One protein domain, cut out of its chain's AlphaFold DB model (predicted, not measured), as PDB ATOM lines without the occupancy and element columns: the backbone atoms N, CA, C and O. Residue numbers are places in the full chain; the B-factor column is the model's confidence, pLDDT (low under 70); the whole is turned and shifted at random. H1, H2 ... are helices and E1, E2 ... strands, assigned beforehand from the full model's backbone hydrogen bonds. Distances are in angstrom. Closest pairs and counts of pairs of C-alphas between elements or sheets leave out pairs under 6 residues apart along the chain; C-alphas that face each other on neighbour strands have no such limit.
ATOM      1  N   TYR A  13     -25.427  20.122 -17.596       44.12
ATOM      2  CA  TYR A  13     -24.929  19.748 -16.275       44.12
ATOM      3  C   TYR A  13     -23.599  19.010 -16.408       44.12
ATOM      4  O   TYR A  13     -23.485  18.091 -17.222       44.12
ATOM      5  N   VAL A  14     -22.617  19.382 -15.586       53.56
ATOM      6  CA  VAL A  14     -21.377  18.620 -15.407       53.56
ATOM      7  C   VAL A  14     -21.512  17.837 -14.107       53.56
ATOM      8  O   VAL A  14     -21.502  18.445 -13.040       53.56
ATOM      9  N   SER A  15     -21.638  16.510 -14.182       55.78
ATOM     10  CA  SER A  15     -21.443  15.663 -12.997       55.78
ATOM     11  C   SER A  15     -19.961  15.640 -12.640       55.78
ATOM     12  O   SER A  15     -19.132  15.511 -13.539       55.78
ATOM     13  N   PHE A  16     -19.629  15.753 -11.355       63.72
ATOM     14  CA  PHE A  16     -18.256  15.606 -10.857       63.72
ATOM     15  C   PHE A  16     -17.875  14.158 -10.509       63.72
ATOM     16  O   PHE A  16     -16.853  13.926  -9.870       63.72
ATOM     17  N   GLU A  17     -18.691  13.188 -10.922       60.75
ATOM     18  CA  GLU A  17     -18.353  11.763 -10.890       60.75
ATOM     19  C   GLU A  17     -17.579  11.348 -12.153       60.75
ATOM     20  O   GLU A  17     -17.760  11.920 -13.231       60.75
ATOM     21  N   ASP A  18     -16.756  10.307 -12.033       54.16
ATOM     22  CA  ASP A  18     -15.945   9.770 -13.129       54.16
ATOM     23  C   ASP A  18     -16.819   8.939 -14.095       54.16
ATOM     24  O   ASP A  18     -16.903   7.710 -14.024       54.16
ATOM     25  N   VAL A  19     -17.557   9.634 -14.966       58.09
ATOM     26  CA  VAL A  19     -18.426   9.041 -15.998       58.09
ATOM     27  C   VAL A  19     -17.775   9.157 -17.379       58.09
ATOM     28  O   VAL A  19     -17.020  10.088 -17.661       58.09
ATOM     29  N   GLU A  20     -18.090   8.237 -18.291       50.94
ATOM     30  CA  GLU A  20     -17.596   8.277 -19.673       50.94
ATOM     31  C   GLU A  20     -17.966   9.621 -20.348       50.94
ATOM     32  O   GLU A  20     -19.140   9.942 -20.524       50.94
ATOM     33  N   GLY A  21     -16.955  10.435 -20.685       58.28
ATOM     34  CA  GLY A  21     -17.122  11.795 -21.229       58.28
ATOM     35  C   GLY A  21     -16.868  12.945 -20.238       58.28
ATOM     36  O   GLY A  21     -16.762  14.095 -20.672       58.28
ATOM     37  N   TYR A  22     -16.685  12.653 -18.942       63.38
ATOM     38  CA  TYR A  22     -16.359  13.630 -17.892       63.38
ATOM     39  C   TYR A  22     -15.127  14.472 -18.243       63.38
ATOM     40  O   TYR A  22     -15.205  15.697 -18.277       63.38
ATOM     41  N   ALA A  23     -14.017  13.829 -18.615       62.66
ATOM     42  CA  ALA A  23     -12.764  14.518 -18.926       62.66
ATOM     43  C   ALA A  23     -12.875  15.498 -20.112       62.66
ATOM     44  O   ALA A  23     -12.260  16.565 -20.099       62.66
ATOM     45  N   GLU A  24     -13.673  15.170 -21.136       65.06
ATOM     46  CA  GLU A  24     -13.888  16.058 -22.286       65.06
ATOM     47  C   GLU A  24     -14.757  17.259 -21.896       65.06
ATOM     48  O   GLU A  24     -14.456  18.396 -22.266       65.06
ATOM     49  N   HIS A  25     -15.818  17.028 -21.119       63.38
ATOM     50  CA  HIS A  25     -16.721  18.088 -20.686       63.38
ATOM     51  C   HIS A  25     -16.063  19.023 -19.659       63.38
ATOM     52  O   HIS A  25     -16.128  20.246 -19.815       63.38
ATOM     53  N   LEU A  26     -15.335  18.461 -18.690       65.25
ATOM     54  CA  LEU A  26     -14.501  19.194 -17.742       65.25
ATOM     55  C   LEU A  26     -13.423  20.004 -18.469       65.25
ATOM     56  O   LEU A  26     -13.247  21.183 -18.181       65.25
ATOM     57  N   GLY A  27     -12.754  19.420 -19.470       64.81
ATOM     58  CA  GLY A  27     -11.755  20.126 -20.274       64.81
ATOM     59  C   GLY A  27     -12.313  21.368 -20.978       64.81
ATOM     60  O   GLY A  27     -11.656  22.410 -21.014       64.81
ATOM     61  N   ARG A  28     -13.548  21.303 -21.493       66.62
ATOM     62  CA  ARG A  28     -14.228  22.463 -22.104       66.62
ATOM     63  C   ARG A  28     -14.604  23.509 -21.059       66.62
ATOM     64  O   ARG A  28     -14.335  24.690 -21.259       66.62
ATOM     65  N   LEU A  29     -15.161  23.072 -19.932       68.12
ATOM     66  CA  LEU A  29     -15.537  23.944 -18.825       68.12
ATOM     67  C   LEU A  29     -14.324  24.705 -18.261       68.12
ATOM     68  O   LEU A  29     -14.377  25.923 -18.134       68.12
ATOM     69  N   VAL A  30     -13.212  24.014 -18.000       68.50
ATOM     70  CA  VAL A  30     -11.963  24.611 -17.496       68.50
ATOM     71  C   VAL A  30     -11.360  25.608 -18.493       68.50
ATOM     72  O   VAL A  30     -10.746  26.590 -18.080       68.50
ATOM     73  N   THR A  31     -11.551  25.394 -19.799       69.44
ATOM     74  CA  THR A  31     -11.012  26.285 -20.840       69.44
ATOM     75  C   THR A  31     -11.794  27.596 -20.954       69.44
ATOM     76  O   THR A  31     -11.188  28.656 -21.122       69.44
ATOM     77  N   ASP A  32     -13.124  27.534 -20.870       72.69
ATOM     78  CA  ASP A  32     -13.993  28.673 -21.187       72.69
ATOM     79  C   ASP A  32     -14.493  29.429 -19.937       72.69
ATOM     80  O   ASP A  32     -14.964  30.568 -20.050       72.69
ATOM     81  N   ALA A  33     -14.391  28.839 -18.736       76.44
ATOM     82  CA  ALA A  33     -14.951  29.404 -17.504       76.44
ATOM     83  C   ALA A  33     -14.067  30.472 -16.853       76.44
ATOM     84  O   ALA A  33     -12.844  30.471 -17.012       76.44
ATOM     85  N   PRO A  34     -14.662  31.388 -16.056       83.06
ATOM     86  CA  PRO A  34     -13.886  32.217 -15.144       83.06
ATOM     87  C   PRO A  34     -12.940  31.344 -14.300       83.06
ATOM     88  O   PRO A  34     -13.366  30.279 -13.853       83.06
ATOM     89  N   PRO A  35     -11.698  31.783 -14.013       82.62
ATOM     90  CA  PRO A  35     -10.710  30.948 -13.323       82.62
ATOM     91  C   PRO A  35     -11.196  30.340 -12.004       82.62
ATOM     92  O   PRO A  35     -10.847  29.212 -11.676       82.62
ATOM     93  N   THR A  36     -12.034  31.058 -11.254       83.69
ATOM     94  CA  THR A  36     -12.596  30.552  -9.997       83.69
ATOM     95  C   THR A  36     -13.660  29.477 -10.206       83.69
ATOM     96  O   THR A  36     -13.759  28.564  -9.397       83.69
ATOM     97  N   VAL A  37     -14.411  29.533 -11.306       84.94
ATOM     98  CA  VAL A  37     -15.377  28.498 -11.703       84.94
ATOM     99  C   VAL A  37     -14.647  27.270 -12.252       84.94
ATOM    100  O   VAL A  37     -14.992  26.147 -11.899       84.94
ATOM    101  N   ALA A  38     -13.593  27.471 -13.049       81.69
ATOM    102  CA  ALA A  38     -12.725  26.391 -13.512       81.69
ATOM    103  C   ALA A  38     -12.062  25.648 -12.336       81.69
ATOM    104  O   ALA A  38     -12.071  24.422 -12.303       81.69
ATOM    105  N   ALA A  39     -11.561  26.386 -11.338       81.25
ATOM    106  CA  ALA A  39     -11.012  25.811 -10.109       81.25
ATOM    107  C   ALA A  39     -12.076  25.127  -9.234       81.25
ATOM    108  O   ALA A  39     -11.783  24.147  -8.563       81.25
ATOM    109  N   LEU A  40     -13.319  25.620  -9.229       84.88
ATOM    110  CA  LEU A  40     -14.419  24.957  -8.523       84.88
ATOM    111  C   LEU A  40     -14.747  23.591  -9.152       84.88
ATOM    112  O   LEU A  40     -15.084  22.640  -8.452       84.88
ATOM    113  N   ALA A  41     -14.639  23.495 -10.479       80.88
ATOM    114  CA  ALA A  41     -14.937  22.281 -11.224       80.88
ATOM    115  C   ALA A  41     -13.872  21.179 -11.099       80.88
ATOM    116  O   ALA A  41     -14.174  20.023 -11.378       80.88
ATOM    117  N   SER A  42     -12.645  21.523 -10.692       76.44
ATOM    118  CA  SER A  42     -11.558  20.559 -10.473       76.44
ATOM    119  C   SER A  42     -11.589  19.904  -9.088       76.44
ATOM    120  O   SER A  42     -10.758  19.043  -8.801       76.44
ATOM    121  N   ILE A  43     -12.516  20.304  -8.213       79.75
ATOM    122  CA  ILE A  43     -12.661  19.729  -6.874       79.75
ATOM    123  C   ILE A  43     -13.387  18.391  -6.974       79.75
ATOM    124  O   ILE A  43     -14.499  18.307  -7.497       79.75
ATOM    125  N   THR A  44     -12.794  17.357  -6.386       78.38
ATOM    126  CA  THR A  44     -13.467  16.081  -6.152       78.38
ATOM    127  C   THR A  44     -14.394  16.218  -4.947       78.38
ATOM    128  O   THR A  44     -13.948  16.372  -3.812       78.38
ATOM    129  N   TRP A  45     -15.699  16.204  -5.207       81.31
ATOM    130  CA  TRP A  45     -16.726  16.404  -4.183       81.31
ATOM    131  C   TRP A  45     -17.141  15.126  -3.461       81.31
ATOM    132  O   TRP A  45     -17.711  15.212  -2.379       81.31
ATOM    133  N   SER A  46     -16.884  13.956  -4.048       72.94
ATOM    134  CA  SER A  46     -17.231  12.670  -3.446       72.94
ATOM    135  C   SER A  46     -16.513  12.495  -2.110       72.94
ATOM    136  O   SER A  46     -15.292  12.626  -2.046       72.94
ATOM    137  N   GLU A  47     -17.273  12.179  -1.064       72.75
ATOM    138  CA  GLU A  47     -16.769  12.028   0.303       72.75
ATOM    139  C   GLU A  47     -16.106  13.309   0.840       72.75
ATOM    140  O   GLU A  47     -15.158  13.252   1.616       72.75
ATOM    141  N   ALA A  48     -16.586  14.493   0.448       88.06
ATOM    142  CA  ALA A  48     -16.193  15.742   1.099       88.06
ATOM    143  C   ALA A  48     -17.015  15.979   2.373       88.06
ATOM    144  O   ALA A  48     -18.207  15.672   2.426       88.06
ATOM    145  N   ARG A  49     -16.410  16.599   3.390       90.44
ATOM    146  CA  ARG A  49     -17.085  16.959   4.648       90.44
ATOM    147  C   ARG A  49     -17.152  18.463   4.832       90.44
ATOM    148  O   ARG A  49     -16.161  19.163   4.610       90.44
ATOM    149  N   VAL A  50     -18.294  18.968   5.293       92.12
ATOM    150  CA  VAL A  50     -18.461  20.399   5.569       92.12
ATOM    151  C   VAL A  50     -17.804  20.737   6.905       92.12
ATOM    152  O   VAL A  50     -18.239  20.344   7.985       92.12
ATOM    153  N   SER A  51     -16.717  21.490   6.841       93.00
ATOM    154  CA  SER A  51     -15.998  21.966   8.024       93.00
ATOM    155  C   SER A  51     -16.562  23.275   8.571       93.00
ATOM    156  O   SER A  51     -16.522  23.487   9.783       93.00
ATOM    157  N   GLU A  52     -17.112  24.128   7.705       92.69
ATOM    158  CA  GLU A  52     -17.712  25.413   8.064       92.69
ATOM    159  C   GLU A  52     -18.838  25.760   7.087       92.69
ATOM    160  O   GLU A  52     -18.687  25.571   5.879       92.69
ATOM    161  N   TRP A  53     -19.936  26.302   7.614       91.38
ATOM    162  CA  TRP A  53     -21.047  26.837   6.834       91.38
ATOM    163  C   TRP A  53     -21.587  28.099   7.506       91.38
ATOM    164  O   TRP A  53     -21.955  28.078   8.682       91.38
ATOM    165  N   ARG A  54     -21.608  29.216   6.778       90.50
ATOM    166  CA  ARG A  54     -22.152  30.499   7.230       90.50
ATOM    167  C   ARG A  54     -22.849  31.212   6.085       90.50
ATOM    168  O   ARG A  54     -22.331  31.278   4.974       90.50
ATOM    169  N   VAL A  55     -23.998  31.798   6.390       88.88
ATOM    170  CA  VAL A  55     -24.804  32.554   5.437       88.88
ATOM    171  C   VAL A  55     -25.056  33.940   6.016       88.88
ATOM    172  O   VAL A  55     -25.510  34.071   7.150       88.88
ATOM    173  N   GLU A  56     -24.741  34.972   5.242       88.44
ATOM    174  CA  GLU A  56     -24.972  36.370   5.599       88.44
ATOM    175  C   GLU A  56     -25.930  36.998   4.588       88.44
ATOM    176  O   GLU A  56     -25.740  36.857   3.377       88.44
ATOM    177  N   ASP A  57     -26.939  37.730   5.060       80.69
ATOM    178  CA  ASP A  57     -27.813  38.486   4.165       80.69
ATOM    179  C   ASP A  57     -26.996  39.541   3.421       80.69
ATOM    180  O   ASP A  57     -26.401  40.445   4.024       80.69
ATOM    181  N   ALA A  58     -26.983  39.468   2.090       66.88
ATOM    182  CA  ALA A  58     -26.460  40.574   1.318       66.88
ATOM    183  C   ALA A  58     -27.493  41.702   1.431       66.88
ATOM    184  O   ALA A  58     -28.669  41.537   1.099       66.88
ATOM    185  N   GLY A  59     -27.080  42.870   1.935       59.47
ATOM    186  CA  GLY A  59     -27.936  44.060   1.937       59.47
ATOM    187  C   GLY A  59     -28.543  44.313   0.546       59.47
ATOM    188  O   GLY A  59     -28.023  43.815  -0.443       59.47
ATOM    189  N   ARG A  60     -29.630  45.101   0.471       54.41
ATOM    190  CA  ARG A  60     -30.597  45.279  -0.653       54.41
ATOM    191  C   ARG A  60     -30.066  45.560  -2.086       54.41
ATOM    192  O   ARG A  60     -30.801  46.130  -2.891       54.41
ATOM    193  N   HIS A  61     -28.814  45.310  -2.440       51.66
ATOM    194  CA  HIS A  61     -28.179  45.703  -3.695       51.66
ATOM    195  C   HIS A  61     -27.550  44.490  -4.396       51.66
ATOM    196  O   HIS A  61     -26.332  44.349  -4.456       51.66
ATOM    197  N   GLY A  62     -28.395  43.644  -4.991       55.84
ATOM    198  CA  GLY A  62     -27.975  42.655  -5.983       55.84
ATOM    199  C   GLY A  62     -28.987  41.527  -6.155       55.84
ATOM    200  O   GLY A  62     -29.489  41.010  -5.164       55.84
ATOM    201  N   SER A  63     -29.276  41.146  -7.402       55.94
ATOM    202  CA  SER A  63     -29.968  39.894  -7.729       55.94
ATOM    203  C   SER A  63     -28.958  38.868  -8.252       55.94
ATOM    204  O   SER A  63     -28.029  39.222  -8.991       55.94
ATOM    205  N   ALA A  64     -29.141  37.596  -7.888       54.44
ATOM    206  CA  ALA A  64     -28.386  36.482  -8.466       54.44
ATOM    207  C   ALA A  64     -28.778  36.255  -9.932       54.44
ATOM    208  O   ALA A  64     -28.003  35.702 -10.694       54.44
ATOM    209  N   GLY A  65     -29.929  36.770 -10.377       54.88
ATOM    210  CA  GLY A  65     -30.457  36.580 -11.732       54.88
ATOM    211  C   GLY A  65     -31.489  35.464 -11.846       54.88
ATOM    212  O   GLY A  65     -32.151  35.393 -12.873       54.88
ATOM    213  N   VAL A  66     -31.676  34.661 -10.799       56.06
ATOM    214  CA  VAL A  66     -32.797  33.725 -10.671       56.06
ATOM    215  C   VAL A  66     -33.909  34.446  -9.905       56.06
ATOM    216  O   VAL A  66     -33.831  34.625  -8.696       56.06
ATOM    217  N   GLY A  67     -34.902  34.980 -10.620       59.03
ATOM    218  CA  GLY A  67     -36.071  35.624 -10.006       59.03
ATOM    219  C   GLY A  67     -35.791  36.912  -9.208       59.03
ATOM    220  O   GLY A  67     -34.884  37.687  -9.525       59.03
ATOM    221  N   ALA A  68     -36.644  37.173  -8.210       61.53
ATOM    222  CA  ALA A  68     -36.607  38.351  -7.333       61.53
ATOM    223  C   ALA A  68     -36.099  38.033  -5.911       61.53
ATOM    224  O   ALA A  68     -36.251  38.866  -5.016       61.53
ATOM    225  N   GLU A  69     -35.519  36.847  -5.717       67.25
ATOM    226  CA  GLU A  69     -35.095  36.342  -4.410       67.25
ATOM    227  C   GLU A  69     -33.969  37.189  -3.787       67.25
ATOM    228  O   GLU A  69     -33.125  37.745  -4.512       67.25
ATOM    229  N   PRO A  70     -33.946  37.325  -2.446       69.56
ATOM    230  CA  PRO A  70     -32.885  38.034  -1.751       69.56
ATOM    231  C   PRO A  70     -31.558  37.300  -1.940       69.56
ATOM    232  O   PRO A  70     -31.466  36.082  -1.815       69.56
ATOM    233  N   THR A  71     -30.505  38.058  -2.235       81.69
ATOM    234  CA  THR A  71     -29.171  37.476  -2.348       81.69
ATOM    235  C   THR A  71     -28.472  37.400  -1.002       81.69
ATOM    236  O   THR A  71     -28.715  38.197  -0.095       81.69
ATOM    237  N   ARG A  72     -27.561  36.438  -0.891       85.75
ATOM    238  CA  ARG A  72     -26.769  36.174   0.306       85.75
ATOM    239  C   ARG A  72     -25.292  36.078  -0.037       85.75
ATOM    240  O   ARG A  72     -24.913  35.891  -1.195       85.75
ATOM    241  N   THR A  73     -24.459  36.227   0.979       90.50
ATOM    242  CA  THR A  73     -23.056  35.828   0.928       90.50
ATOM    243  C   THR A  73     -22.938  34.492   1.644       90.50
ATOM    244  O   THR A  73     -23.257  34.402   2.829       90.50
ATOM    245  N   VAL A  74     -22.512  33.455   0.928       90.75
ATOM    246  CA  VAL A  74     -22.368  32.103   1.482       90.75
ATOM    247  C   VAL A  74     -20.888  31.800   1.640       90.75
ATOM    248  O   VAL A  74     -20.125  31.857   0.677       90.75
ATOM    249  N   HIS A  75     -20.499  31.486   2.865       93.00
ATOM    250  CA  HIS A  75     -19.170  31.044   3.247       93.00
ATOM    251  C   HIS A  75     -19.237  29.555   3.572       93.00
ATOM    252  O   HIS A  75     -19.846  29.164   4.567       93.00
ATOM    253  N   ALA A  76     -18.604  28.731   2.745       92.81
ATOM    254  CA  ALA A  76     -18.568  27.288   2.928       92.81
ATOM    255  C   ALA A  76     -17.119  26.807   2.913       92.81
ATOM    256  O   ALA A  76     -16.319  27.274   2.107       92.81
ATOM    257  N   ALA A  77     -16.760  25.878   3.793       94.19
ATOM    258  CA  ALA A  77     -15.460  25.231   3.737       94.19
ATOM    259  C   ALA A  77     -15.607  23.721   3.812       94.19
ATOM    260  O   ALA A  77     -16.193  23.194   4.758       94.19
ATOM    261  N   PHE A  78     -15.000  23.030   2.860       92.75
ATOM    262  CA  PHE A  78     -15.031  21.581   2.744       92.75
ATOM    263  C   PHE A  78     -13.642  21.025   3.015       92.75
ATOM    264  O   PHE A  78     -12.660  21.588   2.536       92.75
ATOM    265  N   VAL A  79     -13.546  19.932   3.765       91.50
ATOM    266  CA  VAL A  79     -12.345  19.097   3.750       91.50
ATOM    267  C   VAL A  79     -12.618  17.949   2.793       91.50
ATOM    268  O   VAL A  79     -13.631  17.267   2.923       91.50
ATOM    269  N   VAL A  80     -11.739  17.779   1.813       87.56
ATOM    270  CA  VAL A  80     -11.806  16.714   0.812       87.56
ATOM    271  C   VAL A  80     -10.682  15.721   1.073       87.56
ATOM    272  O   VAL A  80      -9.552  16.137   1.363       87.56
ATOM    273  N   ARG A  81     -10.975  14.422   0.973       79.38
ATOM    274  CA  ARG A  81      -9.929  13.400   0.847       79.38
ATOM    275  C   ARG A  81      -9.402  13.467  -0.572       79.38
ATOM    276  O   ARG A  81     -10.185  13.541  -1.515       79.38
ATOM    277  N   ASN A  82      -8.089  13.491  -0.730       63.94
ATOM    278  CA  ASN A  82      -7.509  13.603  -2.051       63.94
ATOM    279  C   ASN A  82      -6.293  12.692  -2.196       63.94
ATOM    280  O   ASN A  82      -5.294  12.854  -1.510       63.94
ATOM    281  N   ASP A  83      -6.350  11.760  -3.140       56.94
ATOM    282  CA  ASP A  83      -5.175  10.981  -3.548       56.94
ATOM    283  C   ASP A  83      -4.462  11.606  -4.771       56.94
ATOM    284  O   ASP A  83      -3.398  11.140  -5.207       56.94
ATOM    285  N   GLU A  84      -5.007  12.707  -5.305       52.91
ATOM    286  CA  GLU A  84      -4.626  13.351  -6.561       52.91
ATOM    287  C   GLU A  84      -4.062  14.782  -6.403       52.91
ATOM    288  O   GLU A  84      -3.830  15.309  -5.313       52.91
ATOM    289  N   VAL A  85      -3.719  15.394  -7.538       51.94
ATOM    290  CA  VAL A  85      -3.105  16.725  -7.671       51.94
ATOM    291  C   VAL A  85      -4.217  17.722  -7.987       51.94
ATOM    292  O   VAL A  85      -4.813  17.623  -9.053       51.94
ATOM    293  N   LEU A  86      -4.486  18.688  -7.101       55.78
ATOM    294  CA  LEU A  86      -5.462  19.750  -7.393       55.78
ATOM    295  C   LEU A  86      -4.839  20.810  -8.299       55.78
ATOM    296  O   LEU A  86      -3.725  21.289  -8.043       55.78
ATOM    297  N   ASP A  87      -5.591  21.196  -9.325       55.12
ATOM    298  CA  ASP A  87      -5.314  22.380 -10.128       55.12
ATOM    299  C   ASP A  87      -6.019  23.585  -9.496       55.12
ATOM    300  O   ASP A  87      -7.233  23.569  -9.279       55.12
ATOM    301  N   THR A  88      -5.245  24.606  -9.143       60.59
ATOM    302  CA  THR A  88      -5.724  25.830  -8.489       60.59
ATOM    303  C   THR A  88      -5.401  27.039  -9.367       60.59
ATOM    304  O   THR A  88      -4.500  26.952 -10.202       60.59
ATOM    305  N   PRO A  89      -6.035  28.209  -9.152       50.31
ATOM    306  CA  PRO A  89      -5.712  29.421  -9.912       50.31
ATOM    307  C   PRO A  89      -4.225  29.826  -9.861       50.31
ATOM    308  O   PRO A  89      -3.749  30.502 -10.771       50.31
ATOM    309  N   ASP A  90      -3.496  29.387  -8.828       56.53
ATOM    310  CA  ASP A  90      -2.071  29.665  -8.614       56.53
ATOM    311  C   ASP A  90      -1.130  28.526  -9.086       56.53
ATOM    312  O   ASP A  90       0.093  28.656  -8.977       56.53
ATOM    313  N   GLY A  91      -1.662  27.419  -9.629       55.19
ATOM    314  CA  GLY A  91      -0.899  26.303 -10.216       55.19
ATOM    315  C   GLY A  91      -1.250  24.903  -9.683       55.19
ATOM    316  O   GLY A  91      -2.207  24.732  -8.928       55.19
ATOM    317  N   LEU A  92      -0.444  23.903 -10.078       48.19
ATOM    318  CA  LEU A  92      -0.579  22.475  -9.726       48.19
ATOM    319  C   LEU A  92       0.047  22.147  -8.352       48.19
ATOM    320  O   LEU A  92       1.244  22.381  -8.155       48.19
ATOM    321  N   TRP A  93      -0.706  21.515  -7.440       54.03
ATOM    322  CA  TRP A  93      -0.240  21.167  -6.081       54.03
ATOM    323  C   TRP A  93      -0.152  19.650  -5.841       54.03
ATOM    324  O   TRP A  93      -1.067  18.896  -6.150       54.03
ATOM    325  N   ARG A  94       0.974  19.173  -5.283       49.78
ATOM    326  CA  ARG A  94       1.282  17.734  -5.111       49.78
ATOM    327  C   ARG A  94       0.605  17.091  -3.889       49.78
ATOM    328  O   ARG A  94       0.662  17.673  -2.813       49.78
ATOM    329  N   ARG A  95       0.144  15.839  -4.077       49.41
ATOM    330  CA  ARG A  95      -0.305  14.799  -3.114       49.41
ATOM    331  C   ARG A  95      -0.359  15.213  -1.640       49.41
ATOM    332  O   ARG A  95       0.665  15.191  -0.948       49.41
ATOM    333  N   TRP A  96      -1.567  15.476  -1.158       56.03
ATOM    334  CA  TRP A  96      -1.912  15.599   0.257       56.03
ATOM    335  C   TRP A  96      -3.088  14.687   0.530       56.03
ATOM    336  O   TRP A  96      -4.052  14.797  -0.205       56.03
ATOM    337  N   ASN A  97      -3.041  13.897   1.604       67.25
ATOM    338  CA  ASN A  97      -4.160  13.036   1.998       67.25
ATOM    339  C   ASN A  97      -5.479  13.828   2.119       67.25
ATOM    340  O   ASN A  97      -6.544  13.314   1.787       67.25
ATOM    341  N   HIS A  98      -5.393  15.093   2.559       81.50
ATOM    342  CA  HIS A  98      -6.541  15.972   2.759       81.50
ATOM    343  C   HIS A  98      -6.246  17.425   2.343       81.50
ATOM    344  O   HIS A  98      -5.129  17.937   2.502       81.50
ATOM    345  N   ALA A  99      -7.270  18.116   1.841       86.75
ATOM    346  CA  ALA A  99      -7.228  19.546   1.542       86.75
ATOM    347  C   ALA A  99      -8.498  20.241   2.040       86.75
ATOM    348  O   ALA A  99      -9.593  19.694   1.943       86.75
ATOM    349  N   ARG A 100      -8.360  21.471   2.540       90.94
ATOM    350  CA  ARG A 100      -9.481  22.362   2.837       90.94
ATOM    351  C   ARG A 100      -9.722  23.297   1.663       90.94
ATOM    352  O   ARG A 100      -8.843  24.074   1.297       90.94
ATOM    353  N   VAL A 101     -10.934  23.251   1.132       91.56
ATOM    354  CA  VAL A 101     -11.446  24.125   0.083       91.56
ATOM    355  C   VAL A 101     -12.405  25.125   0.718       91.56
ATOM    356  O   VAL A 101     -13.494  24.755   1.149       91.56
ATOM    357  N   ALA A 102     -12.007  26.390   0.792       94.19
ATOM    358  CA  ALA A 102     -12.847  27.487   1.244       94.19
ATOM    359  C   ALA A 102     -13.475  28.205   0.044       94.19
ATOM    360  O   ALA A 102     -12.783  28.624  -0.885       94.19
ATOM    361  N   LEU A 103     -14.793  28.356   0.092       94.00
ATOM    362  CA  LEU A 103     -15.626  28.944  -0.940       94.00
ATOM    363  C   LEU A 103     -16.373  30.140  -0.366       94.00
ATOM    364  O   LEU A 103     -17.003  30.057   0.691       94.00
ATOM    365  N   ARG A 104     -16.325  31.253  -1.092       94.31
ATOM    366  CA  ARG A 104     -17.176  32.414  -0.844       94.31
ATOM    367  C   ARG A 104     -18.002  32.673  -2.091       94.31
ATOM    368  O   ARG A 104     -17.450  33.089  -3.107       94.31
ATOM    369  N   PHE A 105     -19.306  32.449  -1.994       91.19
ATOM    370  CA  PHE A 105     -20.262  32.801  -3.034       91.19
ATOM    371  C   PHE A 105     -20.851  34.171  -2.722       91.19
ATOM    372  O   PHE A 105     -21.504  34.357  -1.693       91.19
ATOM    373  N   ASP A 106     -20.620  35.129  -3.611       86.50
ATOM    374  CA  ASP A 106     -21.207  36.460  -3.527       86.50
ATOM    375  C   ASP A 106     -22.451  36.528  -4.422       86.50
ATOM    376  O   ASP A 106     -22.472  36.033  -5.555       86.50
ATOM    377  N   ARG A 107     -23.493  37.195  -3.913       86.38
ATOM    378  CA  ARG A 107     -24.802  37.319  -4.575       86.38
ATOM    379  C   ARG A 107     -25.435  35.952  -4.863       86.38
ATOM    380  O   ARG A 107     -25.901  35.713  -5.976       86.38
ATOM    381  N   ALA A 108     -25.415  35.075  -3.865       87.88
ATOM    382  CA  ALA A 108     -25.917  33.717  -3.968       87.88
ATOM    383  C   ALA A 108     -27.410  33.616  -3.619       87.88
ATOM    384  O   ALA A 108     -27.902  34.384  -2.792       87.88
ATOM    385  N   VAL A 109     -28.107  32.655  -4.219       87.94
ATOM    386  CA  VAL A 109     -29.443  32.188  -3.815       87.94
ATOM    387  C   VAL A 109     -29.321  30.703  -3.481       87.94
ATOM    388  O   VAL A 109     -28.688  29.961  -4.232       87.94
ATOM    389  N   LEU A 110     -29.865  30.308  -2.331       87.06
ATOM    390  CA  LEU A 110     -29.866  28.927  -1.849       87.06
ATOM    391  C   LEU A 110     -31.231  28.302  -2.107       87.06
ATOM    392  O   LEU A 110     -32.247  28.929  -1.811       87.06
ATOM    393  N   GLU A 111     -31.242  27.071  -2.600       85.38
ATOM    394  CA  GLU A 111     -32.448  26.258  -2.726       85.38
ATOM    395  C   GLU A 111     -32.181  24.878  -2.095       85.38
ATOM    396  O   GLU A 111     -31.327  24.149  -2.607       85.38
ATOM    397  N   PRO A 112     -32.861  24.515  -0.988       81.50
ATOM    398  CA  PRO A 112     -33.904  25.278  -0.293       81.50
ATOM    399  C   PRO A 112     -33.369  26.499   0.488       81.50
ATOM    400  O   PRO A 112     -32.221  26.539   0.941       81.50
ATOM    401  N   GLU A 113     -34.212  27.525   0.633       74.06
ATOM    402  CA  GLU A 113     -33.834  28.819   1.224       74.06
ATOM    403  C   GLU A 113     -33.435  28.701   2.710       74.06
ATOM    404  O   GLU A 113     -32.574  29.447   3.188       74.06
ATOM    405  N   ASP A 114     -34.060  27.769   3.422       67.69
ATOM    406  CA  ASP A 114     -33.984  27.517   4.860       67.69
ATOM    407  C   ASP A 114     -32.992  26.408   5.232       67.69
ATOM    408  O   ASP A 114     -33.115  25.811   6.295       67.69
ATOM    409  N   THR A 115     -31.992  26.154   4.383       66.75
ATOM    410  CA  THR A 115     -30.939  25.174   4.678       66.75
ATOM    411  C   THR A 115     -30.251  25.525   6.003       66.75
ATOM    412  O   THR A 115     -29.487  26.497   6.064       66.75
ATOM    413  N   ASP A 116     -30.515  24.754   7.062       64.75
ATOM    414  CA  ASP A 116     -29.880  24.961   8.358       64.75
ATOM    415  C   ASP A 116     -28.406  24.541   8.266       64.75
ATOM    416  O   ASP A 116     -28.050  23.474   7.764       64.75
ATOM    417  N   ALA A 117     -27.520  25.408   8.755       58.91
ATOM    418  CA  ALA A 117     -26.094  25.125   8.838       58.91
ATOM    419  C   ALA A 117     -25.814  23.881   9.696       58.91
ATOM    420  O   ALA A 117     -24.819  23.192   9.472       58.91
ATOM    421  N   LEU A 118     -26.671  23.616  10.688       53.81
ATOM    422  CA  LEU A 118     -26.554  22.467  11.582       53.81
ATOM    423  C   LEU A 118     -26.686  21.136  10.829       53.81
ATOM    424  O   LEU A 118     -25.911  20.221  11.110       53.81
ATOM    425  N   ASP A 119     -27.541  21.071   9.806       67.19
ATOM    426  CA  ASP A 119     -27.815  19.839   9.052       67.19
ATOM    427  C   ASP A 119     -26.685  19.445   8.097       67.19
ATOM    428  O   ASP A 119     -26.642  18.326   7.589       67.19
ATOM    429  N   LEU A 120     -25.751  20.363   7.845       77.50
ATOM    430  CA  LEU A 120     -24.610  20.144   6.959       77.50
ATOM    431  C   LEU A 120     -23.315  19.840   7.717       77.50
ATOM    432  O   LEU A 120     -22.374  19.304   7.135       77.50
ATOM    433  N   LEU A 121     -23.238  20.209   8.998       86.56
ATOM    434  CA  LEU A 121     -22.002  20.163   9.789       86.56
ATOM    435  C   LEU A 121     -21.840  18.889  10.623       86.56
ATOM    436  O   LEU A 121     -20.796  18.732  11.265       86.56
ATOM    437  N   ALA A 122     -22.840  18.014  10.626       84.19
ATOM    438  CA  ALA A 122     -22.835  16.773  11.382       84.19
ATOM    439  C   ALA A 122     -21.783  15.753  10.910       84.19
ATOM    440  O   ALA A 122     -21.337  15.757   9.762       84.19
ATOM    441  N   GLY A 123     -21.384  14.859  11.819       82.69
ATOM    442  CA  GLY A 123     -20.306  13.885  11.598       82.69
ATOM    443  C   GLY A 123     -20.651  12.734  10.650       82.69
ATOM    444  O   GLY A 123     -19.757  12.052  10.151       82.69
ATOM    445  N   ASP A 124     -21.921  12.513  10.341       78.00
ATOM    446  CA  ASP A 124     -22.387  11.536   9.352       78.00
ATOM    447  C   ASP A 124     -22.719  12.165   7.994       78.00
ATOM    448  O   ASP A 124     -22.933  11.427   7.029       78.00
ATOM    449  N   VAL A 125     -22.702  13.498   7.903       83.31
ATOM    450  CA  VAL A 125     -23.012  14.226   6.676       83.31
ATOM    451  C   VAL A 125     -21.783  14.319   5.785       83.31
ATOM    452  O   VAL A 125     -20.703  14.765   6.190       83.31
ATOM    453  N   GLN A 126     -21.963  13.903   4.538       85.75
ATOM    454  CA  GLN A 126     -20.948  13.978   3.496       85.75
ATOM    455  C   GLN A 126     -21.561  14.413   2.173       85.75
ATOM    456  O   GLN A 126     -22.725  14.128   1.883       85.75
ATOM    457  N   VAL A 127     -20.756  15.062   1.343       87.56
ATOM    458  CA  VAL A 127     -21.104  15.318  -0.050       87.56
ATOM    459  C   VAL A 127     -20.891  14.019  -0.818       87.56
ATOM    460  O   VAL A 127     -19.768  13.535  -0.945       87.56
ATOM    461  N   SER A 128     -21.967  13.418  -1.310       81.12
ATOM    462  CA  SER A 128     -21.873  12.219  -2.147       81.12
ATOM    463  C   SER A 128     -21.663  12.576  -3.614       81.12
ATOM    464  O   SER A 128     -21.063  11.801  -4.352       81.12
ATOM    465  N   ARG A 129     -22.151  13.749  -4.034       81.88
ATOM    466  CA  ARG A 129     -22.071  14.222  -5.416       81.88
ATOM    467  C   ARG A 129     -22.091  15.740  -5.471       81.88
ATOM    468  O   ARG A 129     -22.813  16.381  -4.709       81.88
ATOM    469  N   GLY A 130     -21.337  16.295  -6.410       85.12
ATOM    470  CA  GLY A 130     -21.475  17.681  -6.826       85.12
ATOM    471  C   GLY A 130     -21.744  17.764  -8.325       85.12
ATOM    472  O   GLY A 130     -21.260  16.929  -9.092       85.12
ATOM    473  N   GLU A 131     -22.472  18.789  -8.742       85.00
ATOM    474  CA  GLU A 131     -22.674  19.137 -10.142       85.00
ATOM    475  C   GLU A 131     -22.566  20.643 -10.332       85.00
ATOM    476  O   GLU A 131     -23.028  21.416  -9.491       85.00
ATOM    477  N   LEU A 132     -21.992  21.070 -11.451       87.38
ATOM    478  CA  LEU A 132     -21.923  22.482 -11.802       87.38
ATOM    479  C   LEU A 132     -22.542  22.718 -13.172       87.38
ATOM    480  O   LEU A 132     -22.250  22.011 -14.139       87.38
ATOM    481  N   ALA A 133     -23.388  23.739 -13.245       84.06
ATOM    482  CA  ALA A 133     -24.093  24.124 -14.455       84.06
ATOM    483  C   ALA A 133     -24.011  25.635 -14.693       84.06
ATOM    484  O   ALA A 133     -24.006  26.448 -13.765       84.06
ATOM    485  N   HIS A 134     -23.979  26.015 -15.970       83.56
ATOM    486  CA  HIS A 134     -24.204  27.392 -16.411       83.56
ATOM    487  C   HIS A 134     -25.682  27.534 -16.783       83.56
ATOM    488  O   HIS A 134     -26.149  26.895 -17.728       83.56
ATOM    489  N   VAL A 135     -26.436  28.315 -16.004       79.25
ATOM    490  CA  VAL A 135     -27.911  28.315 -16.063       79.25
ATOM    491  C   VAL A 135     -28.464  29.519 -16.827       79.25
ATOM    492  O   VAL A 135     -29.473  29.405 -17.520       79.25
ATOM    493  N   ASP A 136     -27.795  30.670 -16.753       74.31
ATOM    494  CA  ASP A 136     -28.147  31.888 -17.498       74.31
ATOM    495  C   ASP A 136     -26.884  32.726 -17.768       74.31
ATOM    496  O   ASP A 136     -25.814  32.415 -17.254       74.31
ATOM    497  N   ALA A 137     -26.988  33.804 -18.554       69.81
ATOM    498  CA  ALA A 137     -25.885  34.567 -19.142       69.81
ATOM    499  C   ALA A 137     -24.678  34.805 -18.215       69.81
ATOM    500  O   ALA A 137     -23.547  34.687 -18.678       69.81
ATOM    501  N   ASP A 138     -24.907  35.076 -16.928       76.25
ATOM    502  CA  ASP A 138     -23.851  35.260 -15.925       76.25
ATOM    503  C   ASP A 138     -24.173  34.532 -14.598       76.25
ATOM    504  O   ASP A 138     -23.766  35.003 -13.536       76.25
ATOM    505  N   VAL A 139     -24.968  33.455 -14.634       84.19
ATOM    506  CA  VAL A 139     -25.406  32.714 -13.437       84.19
ATOM    507  C   VAL A 139     -24.944  31.268 -13.514       84.19
ATOM    508  O   VAL A 139     -25.219  30.563 -14.488       84.19
ATOM    509  N   TRP A 140     -24.274  30.841 -12.455       87.31
ATOM    510  CA  TRP A 140     -23.805  29.483 -12.238       87.31
ATOM    511  C   TRP A 140     -24.618  28.827 -11.137       87.31
ATOM    512  O   TRP A 140     -25.115  29.501 -10.239       87.31
ATOM    513  N   GLU A 141     -24.743  27.515 -11.205       89.94
ATOM    514  CA  GLU A 141     -25.402  26.701 -10.198       89.94
ATOM    515  C   GLU A 141     -24.452  25.585  -9.784       89.94
ATOM    516  O   GLU A 141     -24.027  24.803 -10.632       89.94
ATOM    517  N   LEU A 142     -24.120  25.531  -8.494       91.31
ATOM    518  CA  LEU A 142     -23.472  24.384  -7.867       91.31
ATOM    519  C   LEU A 142     -24.542  23.599  -7.111       91.31
ATOM    520  O   LEU A 142     -25.089  24.108  -6.133       91.31
ATOM    521  N   ARG A 143     -24.820  22.373  -7.545       90.06
ATOM    522  CA  ARG A 143     -25.674  21.432  -6.818       90.06
ATOM    523  C   ARG A 143     -24.812  20.460  -6.038       90.06
ATOM    524  O   ARG A 143     -23.906  19.858  -6.604       90.06
ATOM    525  N   LEU A 144     -25.095  20.301  -4.754       89.25
ATOM    526  CA  LEU A 144     -24.439  19.345  -3.872       89.25
ATOM    527  C   LEU A 144     -25.497  18.398  -3.310       89.25
ATOM    528  O   LEU A 144     -26.495  18.845  -2.747       89.25
ATOM    529  N   LEU A 145     -25.270  17.095  -3.454       85.00
ATOM    530  CA  LEU A 145     -26.051  16.069  -2.775       85.00
ATOM    531  C   LEU A 145     -25.347  15.729  -1.464       85.00
ATOM    532  O   LEU A 145     -24.253  15.156  -1.465       85.00
ATOM    533  N   PHE A 146     -25.987  16.083  -0.357       84.94
ATOM    534  CA  PHE A 146     -25.569  15.720   0.984       84.94
ATOM    535  C   PHE A 146     -26.282  14.438   1.403       84.94
ATOM    536  O   PHE A 146     -27.506  14.341   1.363       84.94
ATOM    537  N   SER A 147     -25.524  13.436   1.827       78.06
ATOM    538  CA  SER A 147     -26.079  12.228   2.431       78.06
ATOM    539  C   SER A 147     -25.937  12.326   3.950       78.06
ATOM    540  O   SER A 147     -24.817  12.592   4.389       78.06
ATOM    541  N   PRO A 148     -27.001  12.110   4.750       71.56
ATOM    542  CA  PRO A 148     -28.390  11.808   4.365       71.56
ATOM    543  C   PRO A 148     -29.302  13.042   4.170       71.56
ATOM    544  O   PRO A 148     -30.488  12.868   3.905       71.56
ATOM    545  N   THR A 149     -28.782  14.263   4.318       75.25
ATOM    546  CA  THR A 149     -29.570  15.505   4.447       75.25
ATOM    547  C   THR A 149     -30.418  15.873   3.221       75.25
ATOM    548  O   THR A 149     -31.501  16.435   3.370       75.25
ATOM    549  N   GLY A 150     -29.967  15.548   2.008       78.75
ATOM    550  CA  GLY A 150     -30.649  15.878   0.755       78.75
ATOM    551  C   GLY A 150     -29.850  16.817  -0.147       78.75
ATOM    552  O   GLY A 150     -28.634  16.952  -0.030       78.75
ATOM    553  N   GLU A 151     -30.530  17.435  -1.107       84.50
ATOM    554  CA  GLU A 151     -29.904  18.266  -2.138       84.50
ATOM    555  C   GLU A 151     -29.899  19.749  -1.757       84.50
ATOM    556  O   GLU A 151     -30.870  20.269  -1.210       84.50
ATOM    557  N   LEU A 152     -28.813  20.432  -2.117       88.19
ATOM    558  CA  LEU A 152     -28.669  21.878  -2.010       88.19
ATOM    559  C   LEU A 152     -28.165  22.449  -3.330       88.19
ATOM    560  O   LEU A 152     -27.096  22.066  -3.809       88.19
ATOM    561  N   ALA A 153     -28.885  23.422  -3.874       89.88
ATOM    562  CA  ALA A 153     -28.423  24.228  -4.990       89.88
ATOM    563  C   ALA A 153     -27.977  25.612  -4.507       89.88
ATOM    564  O   ALA A 153     -28.674  26.301  -3.761       89.88
ATOM    565  N   ILE A 154     -26.797  26.030  -4.962       90.69
ATOM    566  CA  ILE A 154     -26.264  27.376  -4.775       90.69
ATOM    567  C   ILE A 154     -26.203  28.029  -6.150       90.69
ATOM    568  O   ILE A 154     -25.339  27.700  -6.964       90.69
ATOM    569  N   HIS A 155     -27.091  28.983  -6.406       90.38
ATOM    570  CA  HIS A 155     -27.022  29.829  -7.592       90.38
ATOM    571  C   HIS A 155     -26.151  31.038  -7.289       90.38
ATOM    572  O   HIS A 155     -26.441  31.775  -6.354       90.38
ATOM    573  N   PHE A 156     -25.105  31.285  -8.070       89.25
ATOM    574  CA  PHE A 156     -24.151  32.359  -7.808       89.25
ATOM    575  C   PHE A 156     -23.666  33.032  -9.091       89.25
ATOM    576  O   PHE A 156     -23.763  32.496 -10.194       89.25
ATOM    577  N   ARG A 157     -23.127  34.244  -8.938       85.94
ATOM    578  CA  ARG A 157     -22.487  34.988 -10.036       85.94
ATOM    579  C   ARG A 157     -20.984  35.090  -9.864       85.94
ATOM    580  O   ARG A 157     -20.251  34.989 -10.840       85.94
ATOM    581  N   ASP A 158     -20.551  35.290  -8.625       85.31
ATOM    582  CA  ASP A 158     -19.147  35.388  -8.267       85.31
ATOM    583  C   ASP A 158     -18.844  34.344  -7.193       85.31
ATOM    584  O   ASP A 158     -19.586  34.194  -6.220       85.31
ATOM    585  N   VAL A 159     -17.740  33.627  -7.381       91.44
ATOM    586  CA  VAL A 159     -17.190  32.701  -6.392       91.44
ATOM    587  C   VAL A 159     -15.707  32.989  -6.223       91.44
ATOM    588  O   VAL A 159     -14.994  33.184  -7.212       91.44
ATOM    589  N   ALA A 160     -15.247  33.023  -4.977       90.94
ATOM    590  CA  ALA A 160     -13.837  32.956  -4.628       90.94
ATOM    591  C   ALA A 160     -13.532  31.572  -4.050       90.94
ATOM    592  O   ALA A 160     -14.302  31.057  -3.238       90.94
ATOM    593  N   VAL A 161     -12.413  30.992  -4.482       91.44
ATOM    594  CA  VAL A 161     -11.967  29.652  -4.092       91.44
ATOM    595  C   VAL A 161     -10.570  29.767  -3.505       91.44
ATOM    596  O   VAL A 161      -9.681  30.345  -4.127       91.44
ATOM    597  N   GLU A 162     -10.378  29.203  -2.322       90.44
ATOM    598  CA  GLU A 162      -9.076  29.049  -1.691       90.44
ATOM    599  C   GLU A 162      -8.868  27.585  -1.304       90.44
ATOM    600  O   GLU A 162      -9.727  26.976  -0.673       90.44
ATOM    601  N   VAL A 163      -7.712  27.025  -1.655       87.00
ATOM    602  CA  VAL A 163      -7.354  25.641  -1.333       87.00
ATOM    603  C   VAL A 163      -6.109  25.643  -0.457       87.00
ATOM    604  O   VAL A 163      -5.087  26.229  -0.814       87.00
ATOM    605  N   ARG A 164      -6.181  24.981   0.698       86.50
ATOM    606  CA  ARG A 164      -5.058  24.829   1.631       86.50
ATOM    607  C   ARG A 164      -4.908  23.375   2.051       86.50
ATOM    608  O   ARG A 164      -5.894  22.661   2.195       86.50
ATOM    609  N   ARG A 165      -3.675  22.945   2.301       83.94
ATOM    610  CA  ARG A 165      -3.410  21.656   2.951       83.94
ATOM    611  C   ARG A 165      -3.958  21.667   4.378       83.94
ATOM    612  O   ARG A 165      -3.847  22.689   5.054       83.94
ATOM    613  N   VAL A 166      -4.460  20.522   4.823       86.56
ATOM    614  CA  VAL A 166      -4.806  20.251   6.225       86.56
ATOM    615  C   VAL A 166      -4.185  18.934   6.683       86.56
ATOM    616  O   VAL A 166      -3.724  18.148   5.846       86.56
ATOM    617  N   ASP A 167      -4.109  18.736   7.995       84.56
ATOM    618  CA  ASP A 167      -3.563  17.514   8.583       84.56
ATOM    619  C   ASP A 167      -4.663  16.449   8.726       84.56
ATOM    620  O   ASP A 167      -5.852  16.761   8.742       84.56
ATOM    621  N   ASP A 168      -4.279  15.174   8.834       82.06
ATOM    622  CA  ASP A 168      -5.245  14.067   8.955       82.06
ATOM    623  C   ASP A 168      -6.121  14.196  10.220       82.06
ATOM    624  O   ASP A 168      -7.278  13.785  10.218       82.06
ATOM    625  N   GLU A 169      -5.610  14.832  11.281       86.25
ATOM    626  CA  GLU A 169      -6.370  15.116  12.507       86.25
ATOM    627  C   GLU A 169      -7.575  16.032  12.245       86.25
ATOM    628  O   GLU A 169      -8.632  15.831  12.843       86.25
ATOM    629  N   ASP A 170      -7.467  16.982  11.306       87.75
ATOM    630  CA  ASP A 170      -8.588  17.855  10.940       87.75
ATOM    631  C   ASP A 170      -9.754  17.036  10.372       87.75
ATOM    632  O   ASP A 170     -10.912  17.337  10.654       87.75
ATOM    633  N   TRP A 171      -9.462  15.973   9.612       86.94
ATOM    634  CA  TRP A 171     -10.474  15.042   9.112       86.94
ATOM    635  C   TRP A 171     -11.106  14.242  10.251       86.94
ATOM    636  O   TRP A 171     -12.331  14.208  10.374       86.94
ATOM    637  N   THR A 172     -10.288  13.659  11.131       86.06
ATOM    638  CA  THR A 172     -10.770  12.880  12.282       86.06
ATOM    639  C   THR A 172     -11.666  13.709  13.206       86.06
ATOM    640  O   THR A 172     -12.679  13.212  13.693       86.06
ATOM    641  N   VAL A 173     -11.354  14.992  13.417       90.38
ATOM    642  CA  VAL A 173     -12.203  15.902  14.203       90.38
ATOM    643  C   VAL A 173     -13.575  16.106  13.554       90.38
ATOM    644  O   VAL A 173     -14.567  16.224  14.273       90.38
ATOM    645  N   LEU A 174     -13.660  16.140  12.220       89.12
ATOM    646  CA  LEU A 174     -14.947  16.210  11.518       89.12
ATOM    647  C   LEU A 174     -15.749  14.916  11.676       89.12
ATOM    648  O   LEU A 174     -16.957  14.987  11.879       89.12
ATOM    649  N   GLU A 175     -15.093  13.756  11.627       83.12
ATOM    650  CA  GLU A 175     -15.740  12.452  11.842       83.12
ATOM    651  C   GLU A 175     -16.256  12.279  13.270       83.12
ATOM    652  O   GLU A 175     -17.301  11.674  13.483       83.12
ATOM    653  N   ALA A 176     -15.548  12.847  14.245       83.94
ATOM    654  CA  ALA A 176     -15.927  12.795  15.651       83.94
ATOM    655  C   ALA A 176     -17.080  13.749  16.017       83.94
ATOM    656  O   ALA A 176     -17.506  13.777  17.176       83.94
ATOM    657  N   ARG A 177     -17.577  14.567  15.076       86.81
ATOM    658  CA  ARG A 177     -18.742  15.423  15.335       86.81
ATOM    659  C   ARG A 177     -19.983  14.565  15.595       86.81
ATOM    660  O   ARG A 177     -20.112  13.492  15.008       86.81
TER     661      ARG A 177
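AT A GLANCE: This is residues 13 to 177 of the 290 residues of an uncharacterized protein of Curtobacterium sp. MCPF17_002 (UniProt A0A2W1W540). One twisted sheet of eight strands folds over into two walls, E2, E3, E6 and E10 in one and E9, E8, E7 and the short E1 in the other, joined where E6 bends. The helix H2 sits at the open side between E10 and E7 with H1 packed on it as a hairpin, while H4 and the short H3 lie on the opposite face, and E4 and E5 make a small separate hairpin. The printed part has 165 residues, in the order E1 H1 H2 E2 E3 E4 E5 E6 H3 E7 E8 E9 E10 H4, of mixed class, helices and strands; the neighbour strands are antiparallel. It is compact, with a radius of gyration of the C-alphas of 15.3 A and spans of 42 by 37 by 28 A.

IN THESE COORDINATES: Find C-alpha 13 at (-24.929, 19.748, -16.275), where E1, residues 13 to 15, begins. H1 is residues 22 to 32, 15.6 A, and H2 is 35 to 41. Next come E2, 49 to 57, 24.1 A; E3, 72 to 81, 28.3 A; E4, 86 to 88; and E5, 91 to 93. E6, 98 to 111, 28.4 A, bends by 106 degrees at residue 107. After H3, 118 to 121, E7 runs from 126 to 136, 28.5 A, with a bend of 56 degrees at 129. E8 is 139 to 147, 25.9 A; E9 is 150 to 156; E10 is 158 to 165, 23.7 A. H4, 168 to 175, ends at C-alpha 175, (-15.740, 12.452, 11.842).

HOW THE PARTS SIT: Start at E6: E3 is on one side (N 103 to O 76, 2.7 A), E9 (N 109 to O 155, 2.8 A) and E10 (N 102 to O 162, 2.8 A) on the other. E2 and E3 form a hairpin, with N 51 and O 77 2.7 A apart. E7, E8 and E9 make a meander, each strand the antiparallel neighbour of the one before; look at N 131 to O 143, 2.8 A, and N 142 to O 154, 2.9 A. E1 pairs with E7 at N 14 and O 132, 3.0 A. The closest C-alphas of E2 and E7, Arg 49 and Gln 126, are 5.0 A apart. H1 and H2 touch, closest at the C-alphas of Val 30 and Ala 38, 4.4 A, a shallow tilt of 15 degrees, opposite ways. They are on the same face; H3 and H4 are on the opposite face. The closest C-alphas are Thr 36 and Val 161 for H2 and E10, 6.0 A; Val 50 and Leu 121 for E2 and H3, 5.5 A; His 98 and Asp 168 for E6 and H4, 6.6 A. The hairpin E4 and E5 has N 91 and O 88 at 2.9 A; Thr 88 of E4 comes closest to Ala 39 of H2, C-alphas 5.5 A apart. In H1, H2 and H4 every O i to N i+4 pair is within hydrogen-bond range; H3 is too short for one.

THE WHOLE: The C-alphas farthest apart, Glu 20 and Arg 60, are 43.6 A apart. The printed part has no cut. The link E2 to E3, residues 58 to 71, is long. Mean pLDDT of the printed part is 76.7; look for values under 70 at residues 13 to 31, 58 to 70, 82 to 97, 114 to 119 and 137.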